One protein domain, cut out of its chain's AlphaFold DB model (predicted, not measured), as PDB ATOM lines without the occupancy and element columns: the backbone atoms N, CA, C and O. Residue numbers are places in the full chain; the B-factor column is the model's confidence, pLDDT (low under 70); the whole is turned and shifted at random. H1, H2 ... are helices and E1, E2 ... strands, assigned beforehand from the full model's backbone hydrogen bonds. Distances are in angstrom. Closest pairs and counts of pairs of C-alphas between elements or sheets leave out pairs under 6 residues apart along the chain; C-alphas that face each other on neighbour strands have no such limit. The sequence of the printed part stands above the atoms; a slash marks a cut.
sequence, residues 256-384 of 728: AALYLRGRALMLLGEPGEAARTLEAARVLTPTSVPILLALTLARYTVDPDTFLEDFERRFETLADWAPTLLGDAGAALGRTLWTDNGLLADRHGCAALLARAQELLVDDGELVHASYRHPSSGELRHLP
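What this domain is: This is residues 256 to 384 of the 728 residues of an uncharacterized protein of Plesiocystis pacifica SIR-1 (UniProt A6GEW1). A rounded body of six helices is built round H3, with H1 and H2 beside it as an up-and-down bundle at one end, and H4 and H6 next to H3 on the way to H5, which crosses H6. The small strand hairpin E1 E2 lies by the last turn of H6 and the first half of H5, and the loop of residues 334 to 346 makes the end far from H1. The printed part has 129 residues, with six named helices and two named strands that follow along the chain as H1 H2 H3 H4 H5 H6 E1 E2; its class is mostly helix, and the two-stranded sheet, in the order E1 - E2, is antiparallel. It is compact, with a radius of gyration of the C-alphas of 13.7 A and spans of 37 by 35 by 24 A.

Where its parts are: H1, residues 256 to 268, begins at C-alpha 256 at (-18.096, -1.094, 25.329) and is 18.5 A long. H2, residues 271 to 284, measures 20.0 A, and H3, residues 289 to 302, 20.1 A. H4 is residues 310 to 321 and H5 residues 323 to 333. H6, residues 347 to 360, measures 20.0 A and ends at C-alpha 360 at (-1.853, 1.817, 17.690). E1 is residues 371 to 373; E2, residues 380 to 382, ends at C-alpha 382 at (-1.668, 5.287, 28.609).

How they stand to each other: H1, H2 and H3 form a bundle, up and down, each running against the one before it. H1 and H2 are a hairpin at a shallow tilt of 12 degrees, closest at the C-alphas of Gly 262 and Ala 274, 4.3 A. H2 and H3 are a hairpin at 28 degrees, closest at the C-alphas of Pro 271 and Ala 298, 4.9 A. H3, the hub, also touches H4, opposite ways at 22 degrees, and H6 at a steep tilt of 46 degrees, closest at the C-alphas of Leu 293 and Leu 354, 6.6 A. H5 and H6 touch about perpendicular, at 80 degrees, with the C-alphas of Ala 329 and Ala 357 5.1 A apart. H1 and H6 are apart. The C-alphas of Leu 360 and Tyr 372, the closest of H6 and E1, are 5.2 A apart. In the hairpin E1 and E2, N 372 and O 381 are 2.9 A apart, within hydrogen-bond range. In each of the six helices every O i to N i+4 pair is within that range.

The domain as a whole: The C-alphas of Ala 257 and Asp 340 are the two farthest apart, 40.5 A. The printed part has no cut. The link from H5 to H6, 13 residues, is long. Mean pLDDT of the printed part is 88.0; residues 306 to 309 are under 70.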
ATOM      1  N   ALA A 256     -19.203  -0.271  25.798       89.00
ATOM      2  CA  ALA A 256     -18.096  -1.094  25.329       89.00
ATOM      3  C   ALA A 256     -18.559  -2.116  24.277       89.00
ATOM      4  O   ALA A 256     -17.898  -2.279  23.249       89.00
ATOM      5  N   ALA A 257     -19.739  -2.718  24.455       89.31
ATOM      6  CA  ALA A 257     -20.388  -3.521  23.418       89.31
ATOM      7  C   ALA A 257     -20.684  -2.703  22.147       89.31
ATOM      8  O   ALA A 257     -20.384  -3.162  21.042       89.31
ATOM      9  N   LEU A 258     -21.206  -1.479  22.295       91.44
ATOM     10  CA  LEU A 258     -21.450  -0.559  21.177       91.44
ATOM     11  C   LEU A 258     -20.162  -0.211  20.416       91.44
ATOM     12  O   LEU A 258     -20.135  -0.275  19.186       91.44
ATOM     13  N   TYR A 259     -19.078   0.113  21.126       93.94
ATOM     14  CA  TYR A 259     -17.775   0.387  20.513       93.94
ATOM     15  C   TYR A 259     -17.265  -0.808  19.691       93.94
ATOM     16  O   TYR A 259     -16.909  -0.645  18.520       93.94
ATOM     17  N   LEU A 260     -17.295  -2.019  20.262       93.75
ATOM     18  CA  LEU A 260     -16.871  -3.243  19.574       93.75
ATOM     19  C   LEU A 260     -17.739  -3.543  18.345       93.75
ATOM     20  O   LEU A 260     -17.211  -3.896  17.290       93.75
ATOM     21  N   ARG A 261     -19.059  -3.351  18.448       93.38
ATOM     22  CA  ARG A 261     -19.989  -3.511  17.324       93.38
ATOM     23  C   ARG A 261     -19.697  -2.502  16.210       93.38
ATOM     24  O   ARG A 261     -19.600  -2.895  15.052       93.38
ATOM     25  N   GLY A 262     -19.465  -1.236  16.554       93.75
ATOM     26  CA  GLY A 262     -19.057  -0.198  15.606       93.75
ATOM     27  C   GLY A 262     -17.754  -0.538  14.874       93.75
ATOM     28  O   GLY A 262     -17.685  -0.454  13.649       93.75
ATOM     29  N   ARG A 263     -16.739  -1.014  15.606       95.06
ATOM     30  CA  ARG A 263     -15.476  -1.515  15.030       95.06
ATOM     31  C   ARG A 263     -15.696  -2.712  14.099       95.06
ATOM     32  O   ARG A 263     -15.101  -2.764  13.026       95.06
ATOM     33  N   ALA A 264     -16.566  -3.650  14.470       95.06
ATOM     34  CA  ALA A 264     -16.910  -4.800  13.637       95.06
ATOM     35  C   ALA A 264     -17.625  -4.393  12.340       95.06
ATOM     36  O   ALA A 264     -17.309  -4.925  11.277       95.06
ATOM     37  N   LEU A 265     -18.545  -3.430  12.406       95.38
ATOM     38  CA  LEU A 265     -19.244  -2.888  11.238       95.38
ATOM     39  C   LEU A 265     -18.276  -2.202  10.265       95.38
ATOM     40  O   LEU A 265     -18.387  -2.397   9.057       95.38
ATOM     41  N   MET A 266     -17.260  -1.497  10.777       94.81
ATOM     42  CA  MET A 266     -16.177  -0.966   9.936       94.81
ATOM     43  C   MET A 266     -15.425  -2.078   9.194       94.81
ATOM     44  O   MET A 266     -15.181  -1.951   7.996       94.81
ATOM     45  N   LEU A 267     -15.107  -3.194   9.864       94.06
ATOM     46  CA  LEU A 267     -14.459  -4.355   9.232       94.06
ATOM     47  C   LEU A 267     -15.348  -5.049   8.186       94.06
ATOM     48  O   LEU A 267     -14.834  -5.675   7.261       94.06
ATOM     49  N   LEU A 268     -16.672  -4.953   8.329       95.44
ATOM     50  CA  LEU A 268     -17.645  -5.502   7.381       95.44
ATOM     51  C   LEU A 268     -17.921  -4.575   6.188       95.44
ATOM     52  O   LEU A 268     -18.593  -5.003   5.254       95.44
ATOM     53  N   GLY A 269     -17.387  -3.348   6.190       95.38
ATOM     54  CA  GLY A 269     -17.637  -2.366   5.134       95.38
ATOM     55  C   GLY A 269     -18.974  -1.634   5.270       95.38
ATOM     56  O   GLY A 269     -19.498  -1.159   4.270       95.38
ATOM     57  N   GLU A 270     -19.502  -1.508   6.493       95.75
ATOM     58  CA  GLU A 270     -20.780  -0.850   6.812       95.75
ATOM     59  C   GLU A 270     -20.564   0.461   7.610       95.75
ATOM     60  O   GLU A 270     -21.010   0.591   8.757       95.75
ATOM     61  N   PRO A 271     -19.857   1.471   7.057       93.00
ATOM     62  CA  PRO A 271     -19.415   2.645   7.816       93.00
ATOM     63  C   PRO A 271     -20.572   3.540   8.291       93.00
ATOM     64  O   PRO A 271     -20.465   4.195   9.326       93.00
ATOM     65  N   GLY A 272     -21.709   3.540   7.584       89.38
ATOM     66  CA  GLY A 272     -22.896   4.302   7.985       89.38
ATOM     67  C   GLY A 272     -23.567   3.741   9.239       89.38
ATOM     68  O   GLY A 272     -23.977   4.497  10.120       89.38
ATOM     69  N   GLU A 273     -23.653   2.415   9.351       88.69
ATOM     70  CA  GLU A 273     -24.167   1.756  10.555       88.69
ATOM     71  C   GLU A 273     -23.158   1.825  11.704       88.69
ATOM     72  O   GLU A 273     -23.542   2.074  12.852       88.69
ATOM     73  N   ALA A 274     -21.863   1.705  11.390       91.25
ATOM     74  CA  ALA A 274     -20.794   1.923  12.355       91.25
ATOM     75  C   ALA A 274     -20.885   3.323  12.977       91.25
ATOM     76  O   ALA A 274     -20.859   3.443  14.200       91.25
ATOM     77  N   ALA A 275     -21.068   4.371  12.165       89.81
ATOM     78  CA  ALA A 275     -21.195   5.744  12.646       89.81
ATOM     79  C   ALA A 275     -22.388   5.924  13.602       89.81
ATOM     80  O   ALA A 275     -22.222   6.516  14.666       89.81
ATOM     81  N   ARG A 276     -23.565   5.365  13.280       85.88
ATOM     82  CA  ARG A 276     -24.740   5.407  14.176       85.88
ATOM     83  C   ARG A 276     -24.476   4.695  15.505       85.88
ATOM     84  O   ARG A 276     -24.772   5.237  16.566       85.88
ATOM     85  N   THR A 277     -23.876   3.508  15.444       87.06
ATOM     86  CA  THR A 277     -23.555   2.697  16.629       87.06
ATOM     87  C   THR A 277     -22.524   3.392  17.526       87.06
ATOM     88  O   THR A 277     -22.672   3.443  18.746       87.06
ATOM     89  N   LEU A 278     -21.488   3.985  16.927       90.44
ATOM     90  CA  LEU A 278     -20.429   4.701  17.644       90.44
ATOM     91  C   LEU A 278     -20.910   6.045  18.208       90.44
ATOM     92  O   LEU A 278     -20.434   6.464  19.260       90.44
ATOM     93  N   GLU A 279     -21.880   6.702  17.567       87.25
ATOM     94  CA  GLU A 279     -22.532   7.894  18.121       87.25
ATOM     95  C   GLU A 279     -23.293   7.555  19.411       87.25
ATOM     96  O   GLU A 279     -23.150   8.267  20.405       87.25
ATOM     97  N   ALA A 280     -24.020   6.433  19.442       82.12
ATOM     98  CA  ALA A 280     -24.665   5.953  20.665       82.12
ATOM     99  C   ALA A 280     -23.635   5.681  21.779       82.12
ATOM    100  O   ALA A 280     -23.826   6.113  22.918       82.12
ATOM    101  N   ALA A 281     -22.492   5.066  21.444       85.75
ATOM    102  CA  ALA A 281     -21.398   4.857  22.398       85.75
ATOM    103  C   ALA A 281     -20.846   6.192  22.933       85.75
ATOM    104  O   ALA A 281     -20.574   6.328  24.126       85.75
ATOM    105  N   ARG A 282     -20.713   7.198  22.059       90.38
ATOM    106  CA  ARG A 282     -20.197   8.530  22.406       90.38
ATOM    107  C   ARG A 282     -21.142   9.276  23.343       90.38
ATOM    108  O   ARG A 282     -20.675  10.013  24.201       90.38
ATOM    109  N   VAL A 283     -22.456   9.113  23.202       81.00
ATOM    110  CA  VAL A 283     -23.425   9.722  24.131       81.00
ATOM    111  C   VAL A 283     -23.233   9.182  25.551       81.00
ATOM    112  O   VAL A 283     -23.257   9.962  26.501       81.00
ATOM    113  N   LEU A 284     -22.997   7.876  25.689       81.75
ATOM    114  CA  LEU A 284     -22.790   7.221  26.984       81.75
ATOM    115  C   LEU A 284     -21.408   7.525  27.583       81.75
ATOM    116  O   LEU A 284     -21.291   7.725  28.792       81.75
ATOM    117  N   THR A 285     -20.376   7.616  26.740       83.62
ATOM    118  CA  THR A 285     -18.992   7.879  27.160       83.62
ATOM    119  C   THR A 285     -18.390   9.042  26.355       83.62
ATOM    120  O   THR A 285     -17.520   8.833  25.502       83.62
ATOM    121  N   PRO A 286     -18.814  10.295  26.616       83.62
ATOM    122  CA  PRO A 286     -18.493  11.451  25.771       83.62
ATOM    123  C   PRO A 286     -17.017  11.838  25.759       83.62
ATOM    124  O   PRO A 286     -16.589  12.523  24.839       83.62
ATOM    125  N   THR A 287     -16.236  11.392  26.742       84.75
ATOM    126  CA  THR A 287     -14.802  11.687  26.880       84.75
ATOM    127  C   THR A 287     -13.901  10.542  26.400       84.75
ATOM    128  O   THR A 287     -12.715  10.523  26.721       84.75
ATOM    129  N   SER A 288     -14.446   9.549  25.687       90.44
ATOM    130  CA  SER A 288     -13.674   8.403  25.193       90.44
ATOM    131  C   SER A 288     -12.957   8.727  23.883       90.44
ATOM    132  O   SER A 288     -13.591   8.933  22.845       90.44
ATOM    133  N   VAL A 289     -11.621   8.712  23.921       93.12
ATOM    134  CA  VAL A 289     -10.777   8.870  22.727       93.12
ATOM    135  C   VAL A 289     -11.011   7.740  21.713       93.12
ATOM    136  O   VAL A 289     -11.263   8.078  20.557       93.12
ATOM    137  N   PRO A 290     -11.004   6.436  22.084       95.88
ATOM    138  CA  PRO A 290     -11.273   5.358  21.125       95.88
ATOM    139  C   PRO A 290     -12.606   5.511  20.391       95.88
ATOM    140  O   PRO A 290     -12.658   5.339  19.174       95.88
ATOM    141  N   ILE A 291     -13.677   5.880  21.105       95.19
ATOM    142  CA  ILE A 291     -15.000   6.060  20.499       95.19
ATOM    143  C   ILE A 291     -15.001   7.249  19.540       95.19
ATOM    144  O   ILE A 291     -15.439   7.102  18.401       95.19
ATOM    145  N   LEU A 292     -14.516   8.419  19.975       94.62
ATOM    146  CA  LEU A 292     -14.506   9.614  19.128       94.62
ATOM    147  C   LEU A 292     -13.648   9.396  17.876       94.62
ATOM    148  O   LEU A 292     -14.041   9.807  16.785       94.62
ATOM    149  N   LEU A 293     -12.514   8.713  18.019       96.31
ATOM    150  CA  LEU A 293     -11.619   8.376  16.920       96.31
ATOM    151  C   LEU A 293     -12.303   7.438  15.914       96.31
ATOM    152  O   LEU A 293     -12.384   7.775  14.731       96.31
ATOM    153  N   ALA A 294     -12.859   6.315  16.379       96.44
ATOM    154  CA  ALA A 294     -13.562   5.358  15.527       96.44
ATOM    155  C   ALA A 294     -14.775   5.997  14.829       96.44
ATOM    156  O   ALA A 294     -14.991   5.779  13.638       96.44
ATOM    157  N   LEU A 295     -15.547   6.820  15.548       95.00
ATOM    158  CA  LEU A 295     -16.695   7.555  15.011       95.00
ATOM    159  C   LEU A 295     -16.274   8.511  13.893       95.00
ATOM    160  O   LEU A 295     -16.922   8.572  12.848       95.00
ATOM    161  N   THR A 296     -15.182   9.245  14.109       94.75
ATOM    162  CA  THR A 296     -14.654  10.202  13.130       94.75
ATOM    163  C   THR A 296     -14.207   9.482  11.857       94.75
ATOM    164  O   THR A 296     -14.542   9.922  10.759       94.75
ATOM    165  N   LEU A 297     -13.537   8.330  11.985       95.44
ATOM    166  CA  LEU A 297     -13.160   7.486  10.846       95.44
ATOM    167  C   LEU A 297     -14.368   6.884  10.124       95.44
ATOM    168  O   LEU A 297     -14.385   6.854   8.894       95.44
ATOM    169  N   ALA A 298     -15.383   6.429  10.861       93.81
ATOM    170  CA  ALA A 298     -16.604   5.888  10.271       93.81
ATOM    171  C   ALA A 298     -17.317   6.946   9.422       93.81
ATOM    172  O   ALA A 298     -17.589   6.704   8.247       93.81
ATOM    173  N   ARG A 299     -17.523   8.152   9.969       91.25
ATOM    174  CA  ARG A 299     -18.134   9.280   9.244       91.25
ATOM    175  C   ARG A 299     -17.308   9.705   8.030       91.25
ATOM    176  O   ARG A 299     -17.874   9.864   6.955       91.25
ATOM    177  N   TYR A 300     -15.985   9.799   8.175       91.19
ATOM    178  CA  TYR A 300     -15.086  10.093   7.055       91.19
ATOM    179  C   TYR A 300     -15.172   9.039   5.940       91.19
ATOM    180  O   TYR A 300     -15.098   9.371   4.764       91.19
ATOM    181  N   THR A 301     -15.346   7.764   6.296       92.06
ATOM    182  CA  THR A 301     -15.451   6.670   5.317       92.06
ATOM    183  C   THR A 301     -16.784   6.694   4.565       92.06
ATOM    184  O   THR A 301     -16.826   6.305   3.400       92.06
ATOM    185  N   VAL A 302     -17.869   7.145   5.209       88.94
ATOM    186  CA  VAL A 302     -19.172   7.348   4.549       88.94
ATOM    187  C   VAL A 302     -19.082   8.458   3.510       88.94
ATOM    188  O   VAL A 302     -19.569   8.288   2.395       88.94
ATOM    189  N   ASP A 303     -18.488   9.586   3.892       83.94
ATOM    190  CA  ASP A 303     -18.440  10.778   3.058       83.94
ATOM    191  C   ASP A 303     -17.127  11.552   3.276       83.94
ATOM    192  O   ASP A 303     -17.023  12.389   4.181       83.94
ATOM    193  N   PRO A 304     -16.087  11.261   2.475       81.81
ATOM    194  CA  PRO A 304     -14.785  11.897   2.640       81.81
ATOM    195  C   PRO A 304     -14.789  13.369   2.205       81.81
ATOM    196  O   PRO A 304     -13.981  14.147   2.722       81.81
ATOM    197  N   ASP A 305     -15.702  13.755   1.306       77.06
ATOM    198  CA  ASP A 305     -15.674  15.030   0.580       77.06
ATOM    199  C   ASP A 305     -16.703  16.058   1.086       77.06
ATOM    200  O   ASP A 305     -16.563  17.255   0.812       77.06
ATOM    201  N   THR A 306     -17.715  15.636   1.847       65.44
ATOM    202  CA  THR A 306     -18.775  16.524   2.358       65.44
ATOM    203  C   THR A 306     -18.577  16.850   3.850       65.44
ATOM    204  O   THR A 306     -17.959  16.098   4.601       65.44
ATOM    205  N   PHE A 307     -19.098  18.006   4.291       50.47
ATOM    206  CA  PHE A 307     -18.975  18.603   5.640       50.47
ATOM    207  C   PHE A 307     -17.568  19.113   6.023       50.47
ATOM    208  O   PHE A 307     -16.734  18.382   6.553       50.47
ATOM    209  N   LEU A 308     -17.351  20.420   5.825       43.41
ATOM    210  CA  LEU A 308     -16.112  21.166   6.114       43.41
ATOM    211  C   LEU A 308     -15.874  21.509   7.605       43.41
ATOM    212  O   LEU A 308     -14.860  22.129   7.908       43.41
ATOM    213  N   GLU A 309     -16.793  21.176   8.526       50.62
ATOM    214  CA  GLU A 309     -16.675  21.600   9.938       50.62
ATOM    215  C   GLU A 309     -16.819  20.493  11.004       50.62
ATOM    216  O   GLU A 309     -16.427  20.732  12.146       50.62
ATOM    217  N   ASP A 310     -17.356  19.301  10.700       71.94
ATOM    218  CA  ASP A 310     -17.496  18.229  11.714       71.94
ATOM    219  C   ASP A 310     -16.217  17.385  11.838       71.94
ATOM    220  O   ASP A 310     -15.740  17.133  12.945       71.94
ATOM    221  N   PHE A 311     -15.606  16.995  10.713       84.31
ATOM    222  CA  PHE A 311     -14.378  16.196  10.724       84.31
ATOM    223  C   PHE A 311     -13.197  16.982  11.302       84.31
ATOM    224  O   PHE A 311     -12.529  16.501  12.215       84.31
ATOM    225  N   GLU A 312     -12.965  18.201  10.813       83.62
ATOM    226  CA  GLU A 312     -11.878  19.077  11.252       83.62
ATOM    227  C   GLU A 312     -11.995  19.390  12.749       83.62
ATOM    228  O   GLU A 312     -11.019  19.252  13.480       83.62
ATOM    229  N   ARG A 313     -13.203  19.686  13.244       83.00
ATOM    230  CA  ARG A 313     -13.457  19.940  14.672       83.00
ATOM    231  C   ARG A 313     -13.212  18.710  15.541       83.00
ATOM    232  O   ARG A 313     -12.649  18.827  16.631       83.00
ATOM    233  N   ARG A 314     -13.634  17.520  15.100       86.88
ATOM    234  CA  ARG A 314     -13.353  16.269  15.827       86.88
ATOM    235  C   ARG A 314     -11.870  15.933  15.795       86.88
ATOM    236  O   ARG A 314     -11.347  15.461  16.799       86.88
ATOM    237  N   PHE A 315     -11.189  16.210  14.686       90.56
ATOM    238  CA  PHE A 315      -9.744  16.061  14.583       90.56
ATOM    239  C   PHE A 315      -9.007  17.014  15.532       90.56
ATOM    240  O   PHE A 315      -8.139  16.557  16.268       90.56
ATOM    241  N   GLU A 316      -9.391  18.291  15.587       87.06
ATOM    242  CA  GLU A 316      -8.880  19.261  16.566       87.06
ATOM    243  C   GLU A 316      -9.133  18.782  18.003       87.06
ATOM    244  O   GLU A 316      -8.209  18.721  18.808       87.06
ATOM    245  N   THR A 317     -10.350  18.312  18.293       86.56
ATOM    246  CA  THR A 317     -10.701  17.742  19.605       86.56
ATOM    247  C   THR A 317      -9.809  16.547  19.958       86.56
ATOM    248  O   THR A 317      -9.314  16.443  21.077       86.56
ATOM    249  N   LEU A 318      -9.560  15.640  19.007       91.00
ATOM    250  CA  LEU A 318      -8.669  14.494  19.196       91.00
ATOM    251  C   LEU A 318      -7.199  14.921  19.346       91.00
ATOM    252  O   LEU A 318      -6.479  14.305  20.131       91.00
ATOM    253  N   ALA A 319      -6.758  15.972  18.651       88.56
ATOM    254  CA  ALA A 319      -5.434  16.574  18.823       88.56
ATOM    255  C   ALA A 319      -5.253  17.177  20.217       88.56
ATOM    256  O   ALA A 319      -4.170  17.056  20.789       88.56
ATOM    257  N   ASP A 320      -6.315  17.726  20.800       83.12
ATOM    258  CA  ASP A 320      -6.298  18.251  22.163       83.12
ATOM    259  C   ASP A 320      -6.389  17.150  23.230       83.12
ATOM    260  O   ASP A 320      -5.795  17.255  24.308       83.12
ATOM    261  N   TRP A 321      -7.146  16.086  22.963       86.12
ATOM    262  CA  TRP A 321      -7.382  15.002  23.924       86.12
ATOM    263  C   TRP A 321      -6.259  13.968  23.939       86.12
ATOM    264  O   TRP A 321      -5.893  13.469  25.004       86.12
ATOM    265  N   ALA A 322      -5.712  13.648  22.768       89.44
ATOM    266  CA  ALA A 322      -4.701  12.614  22.576       89.44
ATOM    267  C   ALA A 322      -3.530  13.095  21.689       89.44
ATOM    268  O   ALA A 322      -3.181  12.434  20.703       89.44
ATOM    269  N   PRO A 323      -2.870  14.218  22.048       87.44
ATOM    270  CA  PRO A 323      -1.780  14.796  21.258       87.44
ATOM    271  C   PRO A 323      -0.607  13.831  21.051       87.44
ATOM    272  O   PRO A 323       0.027  13.823  19.997       87.44
ATOM    273  N   THR A 324      -0.318  12.995  22.049       88.94
ATOM    274  CA  THR A 324       0.753  11.992  22.005       88.94
ATOM    275  C   THR A 324       0.451  10.868  21.024       88.94
ATOM    276  O   THR A 324       1.295  10.560  20.187       88.94
ATOM    277  N   LEU A 325      -0.758  10.302  21.073       92.94
ATOM    278  CA  LEU A 325      -1.199   9.245  20.162       92.94
ATOM    279  C   LEU A 325      -1.132   9.703  18.705       92.94
ATOM    280  O   LEU A 325      -0.568   9.010  17.860       92.94
ATOM    281  N   LEU A 326      -1.677  10.885  18.411       93.38
ATOM    282  CA  LEU A 326      -1.663  11.429  17.054       93.38
ATOM    283  C   LEU A 326      -0.257  11.856  16.614       93.38
ATOM    284  O   LEU A 326       0.095  11.695  15.445       93.38
ATOM    285  N   GLY A 327       0.572  12.344  17.541       90.12
ATOM    286  CA  GLY A 327       1.988  12.610  17.296       90.12
ATOM    287  C   GLY A 327       2.762  11.347  16.902       90.12
ATOM    288  O   GLY A 327       3.477  11.359  15.900       90.12
ATOM    289  N   ASP A 328       2.574  10.243  17.629       91.75
ATOM    290  CA  ASP A 328       3.223   8.957  17.345       91.75
ATOM    291  C   ASP A 328       2.699   8.314  16.054       91.75
ATOM    292  O   ASP A 328       3.475   7.765  15.269       91.75
ATOM    293  N   ALA A 329       1.392   8.421  15.791       94.69
ATOM    294  CA  ALA A 329       0.801   8.016  14.519       94.69
ATOM    295  C   ALA A 329       1.415   8.803  13.351       94.69
ATOM    296  O   ALA A 329       1.764   8.222  12.322       94.69
ATOM    297  N   GLY A 330       1.625  10.109  13.534       92.12
ATOM    298  CA  GLY A 330       2.339  10.951  12.581       92.12
ATOM    299  C   GLY A 330       3.773  10.508  12.370       92.12
ATOM    300  O   GLY A 330       4.169  10.288  11.225       92.12
ATOM    301  N   ALA A 331       4.527  10.284  13.445       88.00
ATOM    302  CA  ALA A 331       5.898   9.795  13.361       88.00
ATOM    303  C   ALA A 331       5.986   8.472  12.577       88.00
ATOM    304  O   ALA A 331       6.837   8.341  11.697       88.00
ATOM    305  N   ALA A 332       5.061   7.535  12.813       91.25
ATOM    306  CA  ALA A 332       4.985   6.273  12.073       91.25
ATOM    307  C   ALA A 332       4.704   6.459  10.570       91.25
ATOM    308  O   ALA A 332       5.159   5.655   9.760       91.25
ATOM    309  N   LEU A 333       3.974   7.512  10.196       93.06
ATOM    310  CA  LEU A 333       3.663   7.857   8.806       93.06
ATOM    311  C   LEU A 333       4.690   8.803   8.163       93.06
ATOM    312  O   LEU A 333       4.521   9.177   7.002       93.06
ATOM    313  N   GLY A 334       5.718   9.241   8.897       89.94
ATOM    314  CA  GLY A 334       6.618  10.306   8.442       89.94
ATOM    315  C   GLY A 334       5.906  11.653   8.262       89.94
ATOM    316  O   GLY A 334       6.290  12.452   7.408       89.94
ATOM    317  N   ARG A 335       4.844  11.900   9.037       88.44
ATOM    318  CA  ARG A 335       4.020  13.114   9.009       88.44
ATOM    319  C   ARG A 335       4.074  13.844  10.340       88.44
ATOM    320  O   ARG A 335       4.227  13.261  11.406       88.44
ATOM    321  N   THR A 336       3.921  15.155  10.277       86.44
ATOM    322  CA  THR A 336       3.961  16.011  11.457       86.44
ATOM    323  C   THR A 336       2.563  16.522  11.777       86.44
ATOM    324  O   THR A 336       1.948  17.167  10.934       86.44
ATOM    325  N   LEU A 337       2.091  16.271  13.002       89.00
ATOM    326  CA  LEU A 337       0.784  16.741  13.467       89.00
ATOM    327  C   LEU A 337       0.717  18.273  13.572       89.00
ATOM    328  O   LEU A 337      -0.209  18.880  13.050       89.00
ATOM    329  N   TRP A 338       1.718  18.911  14.187       85.81
ATOM    330  CA  TRP A 338       1.820  20.377  14.251       85.81
ATOM    331  C   TRP A 338       2.856  20.890  13.262       85.81
ATOM    332  O   TRP A 338       4.052  20.781  13.501       85.81
ATOM    333  N   THR A 339       2.431  21.465  12.153       85.38
ATOM    334  CA  THR A 339       3.313  22.106  11.173       85.38
ATOM    335  C   THR A 339       3.721  23.518  11.617       85.38
ATOM    336  O   THR A 339       3.209  24.047  12.605       85.38
ATOM    337  N   ASP A 340       4.610  24.168  10.863       77.69
ATOM    338  CA  ASP A 340       4.920  25.595  11.057       77.69
ATOM    339  C   ASP A 340       3.714  26.516  10.773       77.69
ATOM    340  O   ASP A 340       3.721  27.676  11.173       77.69
ATOM    341  N   ASN A 341       2.665  25.992  10.127       74.81
ATOM    342  CA  ASN A 341       1.400  26.689   9.878       74.81
ATOM    343  C   ASN A 341       0.306  26.322  10.901       74.81
ATOM    344  O   ASN A 341      -0.859  26.647  10.685       74.81
ATOM    345  N   GLY A 342       0.657  25.644  12.000       78.38
ATOM    346  CA  GLY A 342      -0.299  25.143  12.990       78.38
ATOM    347  C   GLY A 342      -0.641  23.668  12.787       78.38
ATOM    348  O   GLY A 342       0.140  22.915  12.201       78.38
ATOM    349  N   LEU A 343      -1.783  23.235  13.324       83.56
ATOM    350  CA  LEU A 343      -2.239  21.848  13.215       83.56
ATOM    351  C   LEU A 343      -2.372  21.431  11.738       83.56
ATOM    352  O   LEU A 343      -2.676  22.259  10.878       83.56
ATOM    353  N   LEU A 344      -2.093  20.163  11.429       83.50
ATOM    354  CA  LEU A 344      -2.239  19.620  10.084       83.50
ATOM    355  C   LEU A 344      -3.650  19.914   9.553       83.50
ATOM    356  O   LEU A 344      -4.636  19.537  10.175       83.50
ATOM    357  N   ALA A 345      -3.720  20.574   8.395       79.12
ATOM    358  CA  ALA A 345      -4.976  20.991   7.767       79.12
ATOM    359  C   ALA A 345      -5.341  20.159   6.520       79.12
ATOM    360  O   ALA A 345      -6.382  20.371   5.906       79.12
ATOM    361  N   ASP A 346      -4.477  19.225   6.111       86.88
ATOM    362  CA  ASP A 346      -4.742  18.306   5.001       86.88
ATOM    363  C   ASP A 346      -5.703  17.205   5.458       86.88
ATOM    364  O   ASP A 346      -5.284  16.288   6.161       86.88
ATOM    365  N   ARG A 347      -6.974  17.273   5.047       86.50
ATOM    366  CA  ARG A 347      -8.039  16.342   5.465       86.50
ATOM    367  C   ARG A 347      -7.680  14.870   5.241       86.50
ATOM    368  O   ARG A 347      -7.862  14.054   6.142       86.50
ATOM    369  N   HIS A 348      -7.099  14.537   4.087       89.31
ATOM    370  CA  HIS A 348      -6.649  13.174   3.786       89.31
ATOM    371  C   HIS A 348      -5.500  12.749   4.710       89.31
ATOM    372  O   HIS A 348      -5.471  11.624   5.212       89.31
ATOM    373  N   GLY A 349      -4.564  13.661   4.972       91.31
ATOM    374  CA  GLY A 349      -3.494  13.476   5.946       91.31
ATOM    375  C   GLY A 349      -4.015  13.281   7.369       91.31
ATOM    376  O   GLY A 349      -3.526  12.397   8.069       91.31
ATOM    377  N   CYS A 350      -5.026  14.045   7.783       93.12
ATOM    378  CA  CYS A 350      -5.693  13.901   9.074       93.12
ATOM    379  C   CYS A 350      -6.392  12.544   9.185       93.12
ATOM    380  O   CYS A 350      -6.208  11.845  10.177       93.12
ATOM    381  N   ALA A 351      -7.121  12.113   8.153       93.62
ATOM    382  CA  ALA A 351      -7.764  10.801   8.138       93.62
ATOM    383  C   ALA A 351      -6.740   9.658   8.209       93.62
ATOM    384  O   ALA A 351      -6.927   8.715   8.973       93.62
ATOM    385  N   ALA A 352      -5.619   9.771   7.487       95.06
ATOM    386  CA  ALA A 352      -4.519   8.811   7.572       95.06
ATOM    387  C   ALA A 352      -3.896   8.762   8.980       95.06
ATOM    388  O   ALA A 352      -3.611   7.677   9.483       95.06
ATOM    389  N   LEU A 353      -3.723   9.918   9.636       95.69
ATOM    390  CA  LEU A 353      -3.269   9.988  11.028       95.69
ATOM    391  C   LEU A 353      -4.244   9.299  11.980       95.69
ATOM    392  O   LEU A 353      -3.807   8.504  12.808       95.69
ATOM    393  N   LEU A 354      -5.546   9.582  11.861       96.56
ATOM    394  CA  LEU A 354      -6.572   8.957  12.695       96.56
ATOM    395  C   LEU A 354      -6.610   7.442  12.476       96.56
ATOM    396  O   LEU A 354      -6.624   6.693  13.448       96.56
ATOM    397  N   ALA A 355      -6.550   6.979  11.226       96.25
ATOM    398  CA  ALA A 355      -6.520   5.554  10.903       96.25
ATOM    399  C   ALA A 355      -5.298   4.880  11.535       96.25
ATOM    400  O   ALA A 355      -5.431   3.870  12.223       96.25
ATOM    401  N   ARG A 356      -4.119   5.499  11.404       97.25
ATOM    402  CA  ARG A 356      -2.909   4.979  12.038       97.25
ATOM    403  C   ARG A 356      -2.999   5.005  13.563       97.25
ATOM    404  O   ARG A 356      -2.535   4.076  14.206       97.25
ATOM    405  N   ALA A 357      -3.603   6.029  14.154       97.12
ATOM    406  CA  ALA A 357      -3.824   6.095  15.594       97.12
ATOM    407  C   ALA A 357      -4.785   5.002  16.094       97.12
ATOM    408  O   ALA A 357      -4.523   4.421  17.144       97.12
ATOM    409  N   GLN A 358      -5.832   4.661  15.330       95.69
ATOM    410  CA  GLN A 358      -6.718   3.531  15.639       95.69
ATOM    411  C   GLN A 358      -5.947   2.208  15.716       95.69
ATOM    412  O   GLN A 358      -6.232   1.401  16.591       95.69
ATOM    413  N   GLU A 359      -4.980   1.995  14.819       94.12
ATOM    414  CA  GLU A 359      -4.149   0.782  14.781       94.12
ATOM    415  C   GLU A 359      -3.164   0.680  15.954       94.12
ATOM    416  O   GLU A 359      -2.719  -0.415  16.286       94.12
ATOM    417  N   LEU A 360      -2.770   1.811  16.548       95.31
ATOM    418  CA  LEU A 360      -1.853   1.817  17.690       95.31
ATOM    419  C   LEU A 360      -2.568   1.532  19.015       95.31
ATOM    420  O   LEU A 360      -1.911   1.074  19.955       95.31
ATOM    421  N   LEU A 361      -3.869   1.838  19.103       94.38
ATOM    422  CA  LEU A 361      -4.685   1.562  20.284       94.38
ATOM    423  C   LEU A 361      -4.693   0.062  20.589       94.38
ATOM    424  O   LEU A 361      -4.779  -0.775  19.695       94.38
ATOM    425  N   VAL A 362      -4.625  -0.263  21.875       91.56
ATOM    426  CA  VAL A 362      -4.844  -1.617  22.374       91.56
ATOM    427  C   VAL A 362      -6.322  -1.751  22.714       91.56
ATOM    428  O   VAL A 362      -6.836  -0.993  23.536       91.56
ATOM    429  N   ASP A 363      -7.004  -2.719  22.108       88.25
ATOM    430  CA  ASP A 363      -8.406  -3.008  22.398       88.25
ATOM    431  C   ASP A 363      -8.515  -3.959  23.615       88.25
ATOM    432  O   ASP A 363      -8.849  -5.135  23.490       88.25
ATOM    433  N   ASP A 364      -8.244  -3.447  24.823       87.25
ATOM    434  CA  ASP A 364      -8.408  -4.161  26.111       87.25
ATOM    435  C   ASP A 364      -9.791  -3.922  26.763       87.25
ATOM    436  O   ASP A 364     -10.032  -4.247  27.930       87.25
ATOM    437  N   GLY A 365     -10.713  -3.307  26.018       83.62
ATOM    438  CA  GLY A 365     -12.059  -2.963  26.474       83.62
ATOM    439  C   GLY A 365     -12.120  -1.802  27.471       83.62
ATOM    440  O   GLY A 365     -13.182  -1.578  28.055       83.62
ATOM    441  N   GLU A 366     -11.020  -1.082  27.712       87.56
ATOM    442  CA  GLU A 366     -11.009   0.154  28.497       87.56
ATOM    443  C   GLU A 366     -11.256   1.373  27.598       87.56
ATOM    444  O   GLU A 366     -10.470   1.695  26.709       87.56
ATOM    445  N   LEU A 367     -12.362   2.081  27.838       88.38
ATOM    446  CA  LEU A 367     -12.790   3.196  26.987       88.38
ATOM    447  C   LEU A 367     -12.413   4.576  27.531       88.38
ATOM    448  O   LEU A 367     -12.395   5.540  26.759       88.38
ATOM    449  N   VAL A 368     -12.148   4.695  28.834       83.94
ATOM    450  CA  VAL A 368     -11.849   5.975  29.499       83.94
ATOM    451  C   VAL A 368     -10.346   6.164  29.648       83.94
ATOM    452  O   VAL A 368      -9.831   7.253  29.401       83.94
ATOM    453  N   HIS A 369      -9.641   5.097  30.015       82.31
ATOM    454  CA  HIS A 369      -8.192   5.081  30.207       82.31
ATOM    455  C   HIS A 369      -7.501   4.210  29.157       82.31
ATOM    456  O   HIS A 369      -6.758   3.281  29.473       82.31
ATOM    457  N   ALA A 370      -7.802   4.495  27.892       89.38
ATOM    458  CA  ALA A 370      -7.305   3.711  26.776       89.38
ATOM    459  C   ALA A 370      -5.773   3.725  26.705       89.38
ATOM    460  O   ALA A 370      -5.106   4.685  27.106       89.38
ATOM    461  N   SER A 371      -5.221   2.644  26.170       89.88
ATOM    462  CA  SER A 371      -3.781   2.450  26.039       89.88
ATOM    463  C   SER A 371      -3.407   2.219  24.583       89.88
ATOM    464  O   SER A 371      -4.236   1.803  23.778       89.88
ATOM    465  N   TYR A 372      -2.158   2.494  24.227       92.62
ATOM    466  CA  TYR A 372      -1.648   2.282  22.877       92.62
ATOM    467  C   TYR A 372      -0.172   1.893  22.914       92.62
ATOM    468  O   TYR A 372       0.538   2.183  23.882       92.62
ATOM    469  N   ARG A 373       0.308   1.220  21.868       89.56
ATOM    470  CA  ARG A 373       1.725   0.856  21.753       89.56
ATOM    471  C   ARG A 373       2.465   1.877  20.912       89.56
ATOM    472  O   ARG A 373       2.041   2.219  19.811       89.56
ATOM    473  N   HIS A 374       3.611   2.332  21.407       89.69
ATOM    474  CA  HIS A 374       4.496   3.170  20.613       89.69
ATOM    475  C   HIS A 374       4.974   2.391  19.367       89.69
ATOM    476  O   HIS A 374       5.501   1.282  19.513       89.69
ATOM    477  N   PRO A 375       4.841   2.950  18.150       89.62
ATOM    478  CA  PRO A 375       4.986   2.213  16.891       89.62
ATOM    479  C   PRO A 375       6.362   1.576  16.679       89.62
ATOM    480  O   PRO A 375       6.457   0.554  16.007       89.62
ATOM    481  N   SER A 376       7.429   2.173  17.217       86.88
ATOM    482  CA  SER A 376       8.799   1.686  17.001       86.88
ATOM    483  C   SER A 376       9.351   0.868  18.164       86.88
ATOM    484  O   SER A 376      10.134  -0.047  17.942       86.88
ATOM    485  N   SER A 377       8.985   1.205  19.404       84.75
ATOM    486  CA  SER A 377       9.545   0.552  20.599       84.75
ATOM    487  C   SER A 377       8.637  -0.531  21.179       84.75
ATOM    488  O   SER A 377       9.092  -1.299  22.019       84.75
ATOM    489  N   GLY A 378       7.360  -0.571  20.787       85.06
ATOM    490  CA  GLY A 378       6.355  -1.455  21.379       85.06
ATOM    491  C   GLY A 378       5.975  -1.096  22.821       85.06
ATOM    492  O   GLY A 378       5.145  -1.783  23.417       85.06
ATOM    493  N   GLU A 379       6.558  -0.029  23.381       84.25
ATOM    494  CA  GLU A 379       6.294   0.421  24.747       84.25
ATOM    495  C   GLU A 379       4.827   0.823  24.903       84.25
ATOM    496  O   GLU A 379       4.293   1.591  24.100       84.25
ATOM    497  N   LEU A 380       4.189   0.301  25.950       85.12
ATOM    498  CA  LEU A 380       2.810   0.618  26.290       85.12
ATOM    499  C   LEU A 380       2.716   2.035  26.869       85.12
ATOM    500  O   LEU A 380       3.429   2.380  27.816       85.12
ATOM    501  N   ARG A 381       1.812   2.842  26.315       87.00
ATOM    502  CA  ARG A 381       1.495   4.202  26.757       87.00
ATOM    503  C   ARG A 381       0.019   4.281  27.136       87.00
ATOM    504  O   ARG A 381      -0.822   3.702  26.453       87.00
ATOM    505  N   HIS A 382      -0.290   5.011  28.203       86.38
ATOM    506  CA  HIS A 382      -1.668   5.287  28.609       86.38
ATOM    507  C   HIS A 382      -2.069   6.685  28.161       86.38
ATOM    508  O   HIS A 382      -1.262   7.615  28.223       86.38
ATOM    509  N   LEU A 383      -3.316   6.832  27.721       85.75
ATOM    510  CA  LEU A 383      -3.876   8.143  27.445       85.75
ATOM    511  C   LEU A 383      -4.289   8.826  28.754       85.75
ATOM    512  O   LEU A 383      -4.898   8.193  29.624       85.75
ATOM    513  N   PRO A 384      -3.979  10.122  28.908       76.19
ATOM    514  CA  PRO A 384      -4.460  10.897  30.038       76.19
ATOM    515  C   PRO A 384      -5.990  10.998  30.008       76.19
ATOM    516  O   PRO A 384      -6.619  11.034  28.950       76.19
TER     517      PRO A 384